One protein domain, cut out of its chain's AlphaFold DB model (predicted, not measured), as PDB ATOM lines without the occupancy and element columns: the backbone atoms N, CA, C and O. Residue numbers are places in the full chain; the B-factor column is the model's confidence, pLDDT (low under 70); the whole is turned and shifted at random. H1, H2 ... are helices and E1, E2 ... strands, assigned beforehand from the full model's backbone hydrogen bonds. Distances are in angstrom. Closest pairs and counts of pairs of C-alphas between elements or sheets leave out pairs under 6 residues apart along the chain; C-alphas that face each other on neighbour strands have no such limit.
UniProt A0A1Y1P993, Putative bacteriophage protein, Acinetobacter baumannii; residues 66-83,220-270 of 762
ATOM      1  N   SER A  66     208.151 216.466 153.194       86.75
ATOM      2  CA  SER A  66     209.000 217.494 153.800       86.75
ATOM      3  C   SER A  66     210.361 217.622 153.109       86.75
ATOM      4  O   SER A  66     211.111 218.540 153.406       86.75
ATOM      5  N   ASN A  67     210.694 216.722 152.173       89.31
ATOM      6  CA  ASN A  67     211.991 216.694 151.485       89.31
ATOM      7  C   ASN A  67     212.013 217.579 150.229       89.31
ATOM      8  O   ASN A  67     212.764 217.301 149.288       89.31
ATOM      9  N   VAL A  68     211.164 218.604 150.191       92.19
ATOM     10  CA  VAL A  68     211.036 219.539 149.073       92.19
ATOM     11  C   VAL A  68     211.349 220.958 149.520       92.19
ATOM     12  O   VAL A  68     211.078 221.340 150.655       92.19
ATOM     13  N   TRP A  69     211.906 221.759 148.618       93.62
ATOM     14  CA  TRP A  69     212.124 223.183 148.848       93.62
ATOM     15  C   TRP A  69     211.872 223.994 147.582       93.62
ATOM     16  O   TRP A  69     211.938 223.490 146.458       93.62
ATOM     17  N   PHE A  70     211.606 225.278 147.779       95.12
ATOM     18  CA  PHE A  70     211.308 226.235 146.726       95.12
ATOM     19  C   PHE A  70     212.519 227.126 146.497       95.12
ATOM     20  O   PHE A  70     213.153 227.575 147.453       95.12
ATOM     21  N   GLN A  71     212.861 227.367 145.236       94.44
ATOM     22  CA  GLN A  71     214.002 228.183 144.847       94.44
ATOM     23  C   GLN A  71     213.597 229.182 143.761       94.44
ATOM     24  O   GLN A  71     212.975 228.827 142.757       94.44
ATOM     25  N   SER A  72     213.998 230.437 143.959       91.00
ATOM     26  CA  SER A  72     213.785 231.509 142.989       91.00
ATOM     27  C   SER A  72     214.453 231.190 141.636       91.00
ATOM     28  O   SER A  72     215.539 230.598 141.615       91.00
ATOM     29  N   PRO A  73     213.853 231.580 140.497       90.25
ATOM     30  CA  PRO A  73     212.574 232.293 140.386       90.25
ATOM     31  C   PRO A  73     211.346 231.377 140.329       90.25
ATOM     32  O   PRO A  73     210.232 231.845 140.532       90.25
ATOM     33  N   ASN A  74     211.514 230.092 140.006       94.56
ATOM     34  CA  ASN A  74     210.388 229.244 139.620       94.56
ATOM     35  C   ASN A  74     210.614 227.739 139.815       94.56
ATOM     36  O   ASN A  74     209.991 226.939 139.116       94.56
ATOM     37  N   LEU A  75     211.523 227.342 140.701       95.44
ATOM     38  CA  LEU A  75     211.890 225.940 140.873       95.44
ATOM     39  C   LEU A  75     211.314 225.363 142.165       95.44
ATOM     40  O   LEU A  75     211.415 225.969 143.229       95.44
ATOM     41  N   ILE A  76     210.787 224.147 142.069       95.31
ATOM     42  CA  ILE A  76     210.552 223.256 143.205       95.31
ATOM     43  C   ILE A  76     211.562 222.123 143.087       95.31
ATOM     44  O   ILE A  76     211.685 221.518 142.023       95.31
ATOM     45  N   LYS A  77     212.299 221.841 144.154       94.38
ATOM     46  CA  LYS A  77     213.324 220.796 144.180       94.38
ATOM     47  C   LYS A  77     213.040 219.789 145.279       94.38
ATOM     48  O   LYS A  77     212.429 220.139 146.284       94.38
ATOM     49  N   GLY A  78     213.478 218.552 145.081       92.31
ATOM     50  CA  GLY A  78     213.287 217.451 146.020       92.31
ATOM     51  C   GLY A  78     214.565 216.644 146.239       92.31
ATOM     52  O   GLY A  78     215.436 216.596 145.377       92.31
ATOM     53  N   THR A  79     214.695 215.998 147.398       90.69
ATOM     54  CA  THR A  79     215.761 215.014 147.672       90.69
ATOM     55  C   THR A  79     215.151 213.647 147.967       90.69
ATOM     56  O   THR A  79     214.248 213.534 148.791       90.69
ATOM     57  N   GLY A  80     215.646 212.599 147.299       84.94
ATOM     58  CA  GLY A  80     215.109 211.237 147.447       84.94
ATOM     59  C   GLY A  80     213.698 211.058 146.872       84.94
ATOM     60  O   GLY A  80     212.986 210.147 147.285       84.94
ATOM     61  N   LEU A  81     213.297 211.932 145.945       86.06
ATOM     62  CA  LEU A  81     212.010 211.927 145.252       86.06
ATOM     63  C   LEU A  81     212.246 211.880 143.738       86.06
ATOM     64  O   LEU A  81     213.282 212.346 143.267       86.06
ATOM     65  N   ASP A  82     211.281 211.330 143.003       90.31
ATOM     66  CA  ASP A  82     211.257 211.326 141.538       90.31
ATOM     67  C   ASP A  82     209.945 211.950 141.039       90.31
ATOM     68  O   ASP A  82     208.914 211.282 140.965       90.31
ATOM     69  N   PHE A  83     209.965 213.246 140.716       90.12
ATOM     70  CA  PHE A  83     208.782 213.980 140.262       90.12
ATOM     71  C   PHE A  83     208.242 213.487 138.913       90.12
ATOM     72  O   PHE A  83     207.052 213.666 138.651       90.12
ATOM     73  N   LEU A 220     203.457 229.922 149.687       89.25
ATOM     74  CA  LEU A 220     203.557 229.508 148.282       89.25
ATOM     75  C   LEU A 220     202.389 228.615 147.842       89.25
ATOM     76  O   LEU A 220     202.421 228.065 146.741       89.25
ATOM     77  N   ASP A 221     201.353 228.495 148.671       83.94
ATOM     78  CA  ASP A 221     200.133 227.748 148.366       83.94
ATOM     79  C   ASP A 221     199.360 228.421 147.228       83.94
ATOM     80  O   ASP A 221     198.831 229.516 147.391       83.94
ATOM     81  N   ASP A 222     199.321 227.771 146.066       84.31
ATOM     82  CA  ASP A 222     198.472 228.122 144.924       84.31
ATOM     83  C   ASP A 222     198.506 226.978 143.889       84.31
ATOM     84  O   ASP A 222     199.134 225.936 144.100       84.31
ATOM     85  N   THR A 223     197.840 227.160 142.749       82.81
ATOM     86  CA  THR A 223     197.906 226.260 141.595       82.81
ATOM     87  C   THR A 223     198.786 226.832 140.492       82.81
ATOM     88  O   THR A 223     198.450 227.841 139.873       82.81
ATOM     89  N   TYR A 224     199.850 226.113 140.146       87.81
ATOM     90  CA  TYR A 224     200.847 226.531 139.163       87.81
ATOM     91  C   TYR A 224     200.864 225.615 137.939       87.81
ATOM     92  O   TYR A 224     200.472 224.451 138.006       87.81
ATOM     93  N   THR A 225     201.343 226.141 136.812       87.31
ATOM     94  CA  THR A 225     201.564 225.364 135.585       87.31
ATOM     95  C   THR A 225     203.017 224.913 135.515       87.31
ATOM     96  O   THR A 225     203.929 225.728 135.668       87.31
ATOM     97  N   ILE A 226     203.242 223.626 135.256       90.12
ATOM     98  CA  ILE A 226     204.572 223.036 135.112       90.12
ATOM     99  C   ILE A 226     205.101 223.324 133.704       90.12
ATOM    100  O   ILE A 226     204.513 222.913 132.709       90.12
ATOM    101  N   ASN A 227     206.238 224.011 133.615       91.38
ATOM    102  CA  ASN A 227     206.976 224.220 132.372       91.38
ATOM    103  C   ASN A 227     207.777 222.967 131.985       91.38
ATOM    104  O   ASN A 227     207.749 222.526 130.839       91.38
ATOM    105  N   SER A 228     208.495 222.383 132.946       91.81
ATOM    106  CA  SER A 228     209.274 221.156 132.758       91.81
ATOM    107  C   SER A 228     209.476 220.412 134.079       91.81
ATOM    108  O   SER A 228     209.374 221.000 135.157       91.81
ATOM    109  N   VAL A 229     209.770 219.113 133.992       93.12
ATOM    110  CA  VAL A 229     209.989 218.231 135.145       93.12
ATOM    111  C   VAL A 229     211.170 217.289 134.889       93.12
ATOM    112  O   VAL A 229     211.303 216.721 133.804       93.12
ATOM    113  N   THR A 230     212.036 217.145 135.886       93.62
ATOM    114  CA  THR A 230     213.078 216.112 136.012       93.62
ATOM    115  C   THR A 230     212.816 215.307 137.283       93.62
ATOM    116  O   THR A 230     211.886 215.614 138.026       93.62
ATOM    117  N   ALA A 231     213.618 214.275 137.558       90.75
ATOM    118  CA  ALA A 231     213.433 213.463 138.762       90.75
ATOM    119  C   ALA A 231     213.446 214.311 140.050       90.75
ATOM    120  O   ALA A 231     212.603 214.144 140.918       90.75
ATOM    121  N   ASP A 232     214.339 215.289 140.152       93.06
ATOM    122  CA  ASP A 232     214.559 216.077 141.366       93.06
ATOM    123  C   ASP A 232     214.071 217.533 141.284       93.06
ATOM    124  O   ASP A 232     214.176 218.258 142.273       93.06
ATOM    125  N   THR A 233     213.554 217.981 140.132       94.31
ATOM    126  CA  THR A 233     213.200 219.389 139.903       94.31
ATOM    127  C   THR A 233     211.912 219.552 139.086       94.31
ATOM    128  O   THR A 233     211.745 218.941 138.035       94.31
ATOM    129  N   ILE A 234     211.031 220.457 139.516       94.38
ATOM    130  CA  ILE A 234     209.904 220.999 138.743       94.38
ATOM    131  C   ILE A 234     210.196 222.475 138.453       94.38
ATOM    132  O   ILE A 234     210.464 223.242 139.377       94.38
ATOM    133  N   ALA A 235     210.114 222.889 137.190       95.75
ATOM    134  CA  ALA A 235     210.154 224.298 136.800       95.75
ATOM    135  C   ALA A 235     208.741 224.792 136.476       95.75
ATOM    136  O   ALA A 235     208.048 224.188 135.662       95.75
ATOM    137  N   LEU A 236     208.320 225.902 137.081       94.88
ATOM    138  CA  LEU A 236     206.985 226.482 136.918       94.88
ATOM    139  C   LEU A 236     206.964 227.599 135.866       94.88
ATOM    140  O   LEU A 236     207.951 228.312 135.661       94.88
ATOM    141  N   VAL A 237     205.817 227.798 135.221       92.00
ATOM    142  CA  VAL A 237     205.575 228.940 134.330       92.00
ATOM    143  C   VAL A 237     205.220 230.161 135.175       92.00
ATOM    144  O   VAL A 237     204.124 230.231 135.721       92.00
ATOM    145  N   ASN A 238     206.147 231.119 135.260       89.62
ATOM    146  CA  ASN A 238     205.966 232.444 135.873       89.62
ATOM    147  C   ASN A 238     205.140 232.452 137.186       89.62
ATOM    148  O   ASN A 238     204.077 233.075 137.243       89.62
ATOM    149  N   PRO A 239     205.590 231.749 138.240       90.69
ATOM    150  CA  PRO A 239     204.794 231.583 139.451       90.69
ATOM    151  C   PRO A 239     204.590 232.886 140.235       90.69
ATOM    152  O   PRO A 239     203.559 233.018 140.889       90.69
ATOM    153  N   SER A 240     205.484 233.876 140.118       89.94
ATOM    154  CA  SER A 240     205.316 235.188 140.761       89.94
ATOM    155  C   SER A 240     204.152 236.011 140.203       89.94
ATOM    156  O   SER A 240     203.591 236.838 140.917       89.94
ATOM    157  N   ALA A 241     203.719 235.748 138.962       85.94
ATOM    158  CA  ALA A 241     202.507 236.354 138.407       85.94
ATOM    159  C   ALA A 241     201.213 235.761 138.991       85.94
ATOM    160  O   ALA A 241     200.168 236.405 138.920       85.94
ATOM    161  N   ILE A 242     201.277 234.541 139.533       84.19
ATOM    162  CA  ILE A 242     200.153 233.860 140.192       84.19
ATOM    163  C   ILE A 242     200.154 234.223 141.678       84.19
ATOM    164  O   ILE A 242     199.155 234.705 142.202       84.19
ATOM    165  N   ASN A 243     201.306 234.063 142.327       88.06
ATOM    166  CA  ASN A 243     201.494 234.347 143.737       88.06
ATOM    167  C   ASN A 243     202.770 235.177 143.943       88.06
ATOM    168  O   ASN A 243     203.889 234.674 143.816       88.06
ATOM    169  N   SER A 244     202.593 236.445 144.320       88.19
ATOM    170  CA  SER A 244     203.688 237.400 144.528       88.19
ATOM    171  C   SER A 244     204.666 237.002 145.641       88.19
ATOM    172  O   SER A 244     205.772 237.533 145.700       88.19
ATOM    173  N   ASP A 245     204.307 236.063 146.524       88.06
ATOM    174  CA  ASP A 245     205.209 235.585 147.578       88.06
ATOM    175  C   ASP A 245     206.417 234.817 147.024       88.06
ATOM    176  O   ASP A 245     207.441 234.729 147.704       88.06
ATOM    177  N   TRP A 246     206.372 234.356 145.769       91.69
ATOM    178  CA  TRP A 246     207.557 233.833 145.077       91.69
ATOM    179  C   TRP A 246     208.688 234.863 144.982       91.69
ATOM    180  O   TRP A 246     209.856 234.493 145.119       91.69
ATOM    181  N   ASP A 247     208.372 236.155 144.844       89.88
ATOM    182  CA  ASP A 247     209.388 237.215 144.802       89.88
ATOM    183  C   ASP A 247     210.081 237.389 146.163       89.88
ATOM    184  O   ASP A 247     211.247 237.789 146.232       89.88
ATOM    185  N   LYS A 248     209.413 237.016 147.266       88.00
ATOM    186  CA  LYS A 248     210.004 237.053 148.614       88.00
ATOM    187  C   LYS A 248     211.111 236.016 148.791       88.00
ATOM    188  O   LYS A 248     211.974 236.218 149.644       88.00
ATOM    189  N   LEU A 249     211.171 234.959 147.973       88.75
ATOM    190  CA  LEU A 249     212.274 233.989 148.013       88.75
ATOM    191  C   LEU A 249     213.634 234.645 147.752       88.75
ATOM    192  O   LEU A 249     214.633 234.191 148.301       88.75
ATOM    193  N   LEU A 250     213.678 235.751 146.995       87.12
ATOM    194  CA  LEU A 250     214.897 236.535 146.764       87.12
ATOM    195  C   LEU A 250     215.504 237.104 148.057       87.12
ATOM    196  O   LEU A 250     216.687 237.436 148.081       87.12
ATOM    197  N   THR A 251     214.705 237.216 149.122       82.38
ATOM    198  CA  THR A 251     215.133 237.742 150.425       82.38
ATOM    199  C   THR A 251     215.734 236.673 151.345       82.38
ATOM    200  O   THR A 251     216.349 237.018 152.355       82.38
ATOM    201  N   LEU A 252     215.598 235.383 151.004       84.88
ATOM    202  CA  LEU A 252     216.143 234.271 151.783       84.88
ATOM    203  C   LEU A 252     217.602 233.951 151.402       84.88
ATOM    204  O   LEU A 252     218.006 234.147 150.250       84.88
ATOM    205  N   PRO A 253     218.406 233.386 152.328       80.88
ATOM    206  CA  PRO A 253     219.718 232.833 152.000       80.88
ATOM    207  C   PRO A 253     219.633 231.817 150.852       80.88
ATOM    208  O   PRO A 253     218.727 230.986 150.807       80.88
ATOM    209  N   ASN A 254     220.570 231.891 149.903       84.44
ATOM    210  CA  ASN A 254     220.585 231.074 148.677       84.44
ATOM    211  C   ASN A 254     219.319 231.195 147.804       84.44
ATOM    212  O   ASN A 254     219.116 230.377 146.908       84.44
ATOM    213  N   GLN A 255     218.485 232.213 148.047       92.31
ATOM    214  CA  GLN A 255     217.220 232.458 147.353       92.31
ATOM    215  C   GLN A 255     216.273 231.245 147.384       92.31
ATOM    216  O   GLN A 255     215.602 230.934 146.394       92.31
ATOM    217  N   SER A 256     216.278 230.506 148.500       90.38
ATOM    218  CA  SER A 256     215.546 229.248 148.626       90.38
ATOM    219  C   SER A 256     215.011 229.006 150.035       90.38
ATOM    220  O   SER A 256     215.543 229.543 151.005       90.38
ATOM    221  N   THR A 257     214.012 228.131 150.153       89.88
ATOM    222  CA  THR A 257     213.506 227.635 151.445       89.88
ATOM    223  C   THR A 257     214.288 226.428 151.979       89.88
ATOM    224  O   THR A 257     213.871 225.806 152.955       89.88
ATOM    225  N   GLN A 258     215.424 226.075 151.364       88.44
ATOM    226  CA  GLN A 258     216.218 224.911 151.758       88.44
ATOM    227  C   GLN A 258     216.656 225.005 153.230       88.44
ATOM    228  O   GLN A 258     217.189 226.025 153.665       88.44
ATOM    229  N   GLY A 259     216.450 223.920 153.984       79.69
ATOM    230  CA  GLY A 259     216.733 223.853 155.423       79.69
ATOM    231  C   GLY A 259     215.560 224.247 156.328       79.69
ATOM    232  O   GLY A 259     215.730 224.272 157.543       79.69
ATOM    233  N   GLN A 260     214.385 224.549 155.762       84.06
ATOM    234  CA  GLN A 260     213.131 224.698 156.502       84.06
ATOM    235  C   GLN A 260     212.238 223.484 156.221       84.06
ATOM    236  O   GLN A 260     211.690 223.358 155.126       84.06
ATOM    237  N   ASP A 261     212.100 222.597 157.206       80.19
ATOM    238  CA  ASP A 261     211.301 221.378 157.072       80.19
ATOM    239  C   ASP A 261     209.812 221.691 157.253       80.19
ATOM    240  O   ASP A 261     209.324 221.901 158.365       80.19
ATOM    241  N   VAL A 262     209.085 221.720 156.139       82.25
ATOM    242  CA  VAL A 262     207.636 221.939 156.096       82.25
ATOM    243  C   VAL A 262     207.017 220.836 155.248       82.25
ATOM    244  O   VAL A 262     207.490 220.566 154.147       82.25
ATOM    245  N   LEU A 263     205.979 220.171 155.759       84.56
ATOM    246  CA  LEU A 263     205.257 219.146 155.005       84.56
ATOM    247  C   LEU A 263     204.409 219.820 153.922       84.56
ATOM    248  O   LEU A 263     203.420 220.480 154.236       84.56
ATOM    249  N   VAL A 264     204.783 219.625 152.660       85.06
ATOM    250  CA  VAL A 264     204.066 220.188 151.514       85.06
ATOM    251  C   VAL A 264     203.331 219.084 150.775       85.06
ATOM    252  O   VAL A 264     203.900 218.033 150.464       85.06
ATOM    253  N   ARG A 265     202.067 219.345 150.453       83.00
ATOM    254  CA  ARG A 265     201.224 218.472 149.642       83.00
ATOM    255  C   ARG A 265     201.110 218.994 148.214       83.00
ATOM    256  O   ARG A 265     200.850 220.176 147.998       83.00
ATOM    257  N   PHE A 266     201.228 218.073 147.261       85.94
ATOM    258  CA  PHE A 266     201.088 218.297 145.830       85.94
ATOM    259  C   PHE A 266     199.893 217.511 145.280       85.94
ATOM    260  O   PHE A 266     199.860 216.274 145.304       85.94
ATOM    261  N   ASP A 267     198.935 218.239 144.716       76.75
ATOM    262  CA  ASP A 267     197.792 217.672 144.011       76.75
ATOM    263  C   ASP A 267     197.954 217.870 142.497       76.75
ATOM    264  O   ASP A 267     198.162 218.991 142.024       76.75
ATOM    265  N   ALA A 268     197.828 216.790 141.721       73.69
ATOM    266  CA  ALA A 268     197.753 216.879 140.263       73.69
ATOM    267  C   ALA A 268     196.342 217.328 139.861       73.69
ATOM    268  O   ALA A 268     195.365 216.641 140.169       73.69
ATOM    269  N   VAL A 269     196.232 218.472 139.181       64.00
ATOM    270  CA  VAL A 269     194.951 219.057 138.760       64.00
ATOM    271  C   VAL A 269     194.634 218.595 137.339       64.00
ATOM    272  O   VAL A 269     195.177 219.124 136.370       64.00
ATOM    273  N   SER A 270     193.733 217.618 137.195       56.41
ATOM    274  CA  SER A 270     193.262 217.137 135.891       56.41
ATOM    275  C   SER A 270     191.733 217.125 135.828       56.41
ATOM    276  O   SER A 270     191.084 216.275 136.428       56.41
TER     277      SER A 270
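This is residues 66 to 83 and 220 to 270 of the 762 residues of the protein "Putative bacteriophage protein" of Acinetobacter baumannii (UniProt A0A1Y1P993). The model is a small, strongly twisted sheet built of two hairpins side by side, E1 with E2 and E3 with E4, with the short helix H1 grazing it and a last strand, E5, set off from the sheet, near the edge strand E3 and with its first residue by the first residue of E1. The printed part has 69 residues, in the order E1, E2, E3, E4, H1, E5, and under half of them are in named elements; the class is mixed, helices and strands. The sheet's order is E1, E2, E4, E3, all antiparallel. The whole is compact, with a radius of gyration of the C-alphas of 11.4 A and spans of 31 by 26 by 19 A.

E1 is residues 68 to 71, 10.1 A from first to last C-alpha, and begins with C-alpha 68 at (211.036, 219.539, 149.073). E2 is residues 75 to 78, 10.0 A. After the cut, E3 is residues 223 to 229, the longest strand by residues, 15.9 A, and begins at (197.906, 226.260, 141.595). E4 is residues 233 to 236, 9.9 A. H1 is residues 245 to 251, 10.5 A. E5 is residues 264 to 269, 15.7 A, and ends with C-alpha 269 at (194.951, 219.057, 138.760).

E1 and E2 form a hairpin, antiparallel at 154 degrees, with N 69 and O 77 2.9 A apart and N 71 and O 75 2.8 A apart, within hydrogen-bond range. E2 and E4, the inner strands, are antiparallel at 157 degrees, with N 234 and O 76 2.8 A apart. E4 and E3 are antiparallel at 127 degrees and form the second hairpin, with N 227 and O 235 2.7 A apart. From edge to edge the strands' lines turn by 91 degrees. H1 is on the sheet but only grazes it, with residues 246 to 250; the closest C-alphas of E1 and H1 are those of Gln 71 and Leu 249, 6.8 A apart. In H1, 0 of 3 O i to N i+4 pairs are within hydrogen-bond range, against 4 of 4 O i to N i+3 pairs. E5 pairs with no named strand. E3 and E5 are near each other, with 6 pairs of C-alphas within 10 A. The closest C-alphas of E1 and E5 are those of Val 68 and Val 264, 7.4 A apart. E5 is apart from E2 and E4.

The two C-alphas farthest apart are those of Pro 253 and Ser 270, 34.7 A. Residues 84 to 219 are not printed, and C-alphas 83 and 220 are 18.2 A apart across the cut. The link from H1 to E5, residues 252 to 263, is long. The mean pLDDT of the printed part is 87.8, and residues 269 to 270 are under 70.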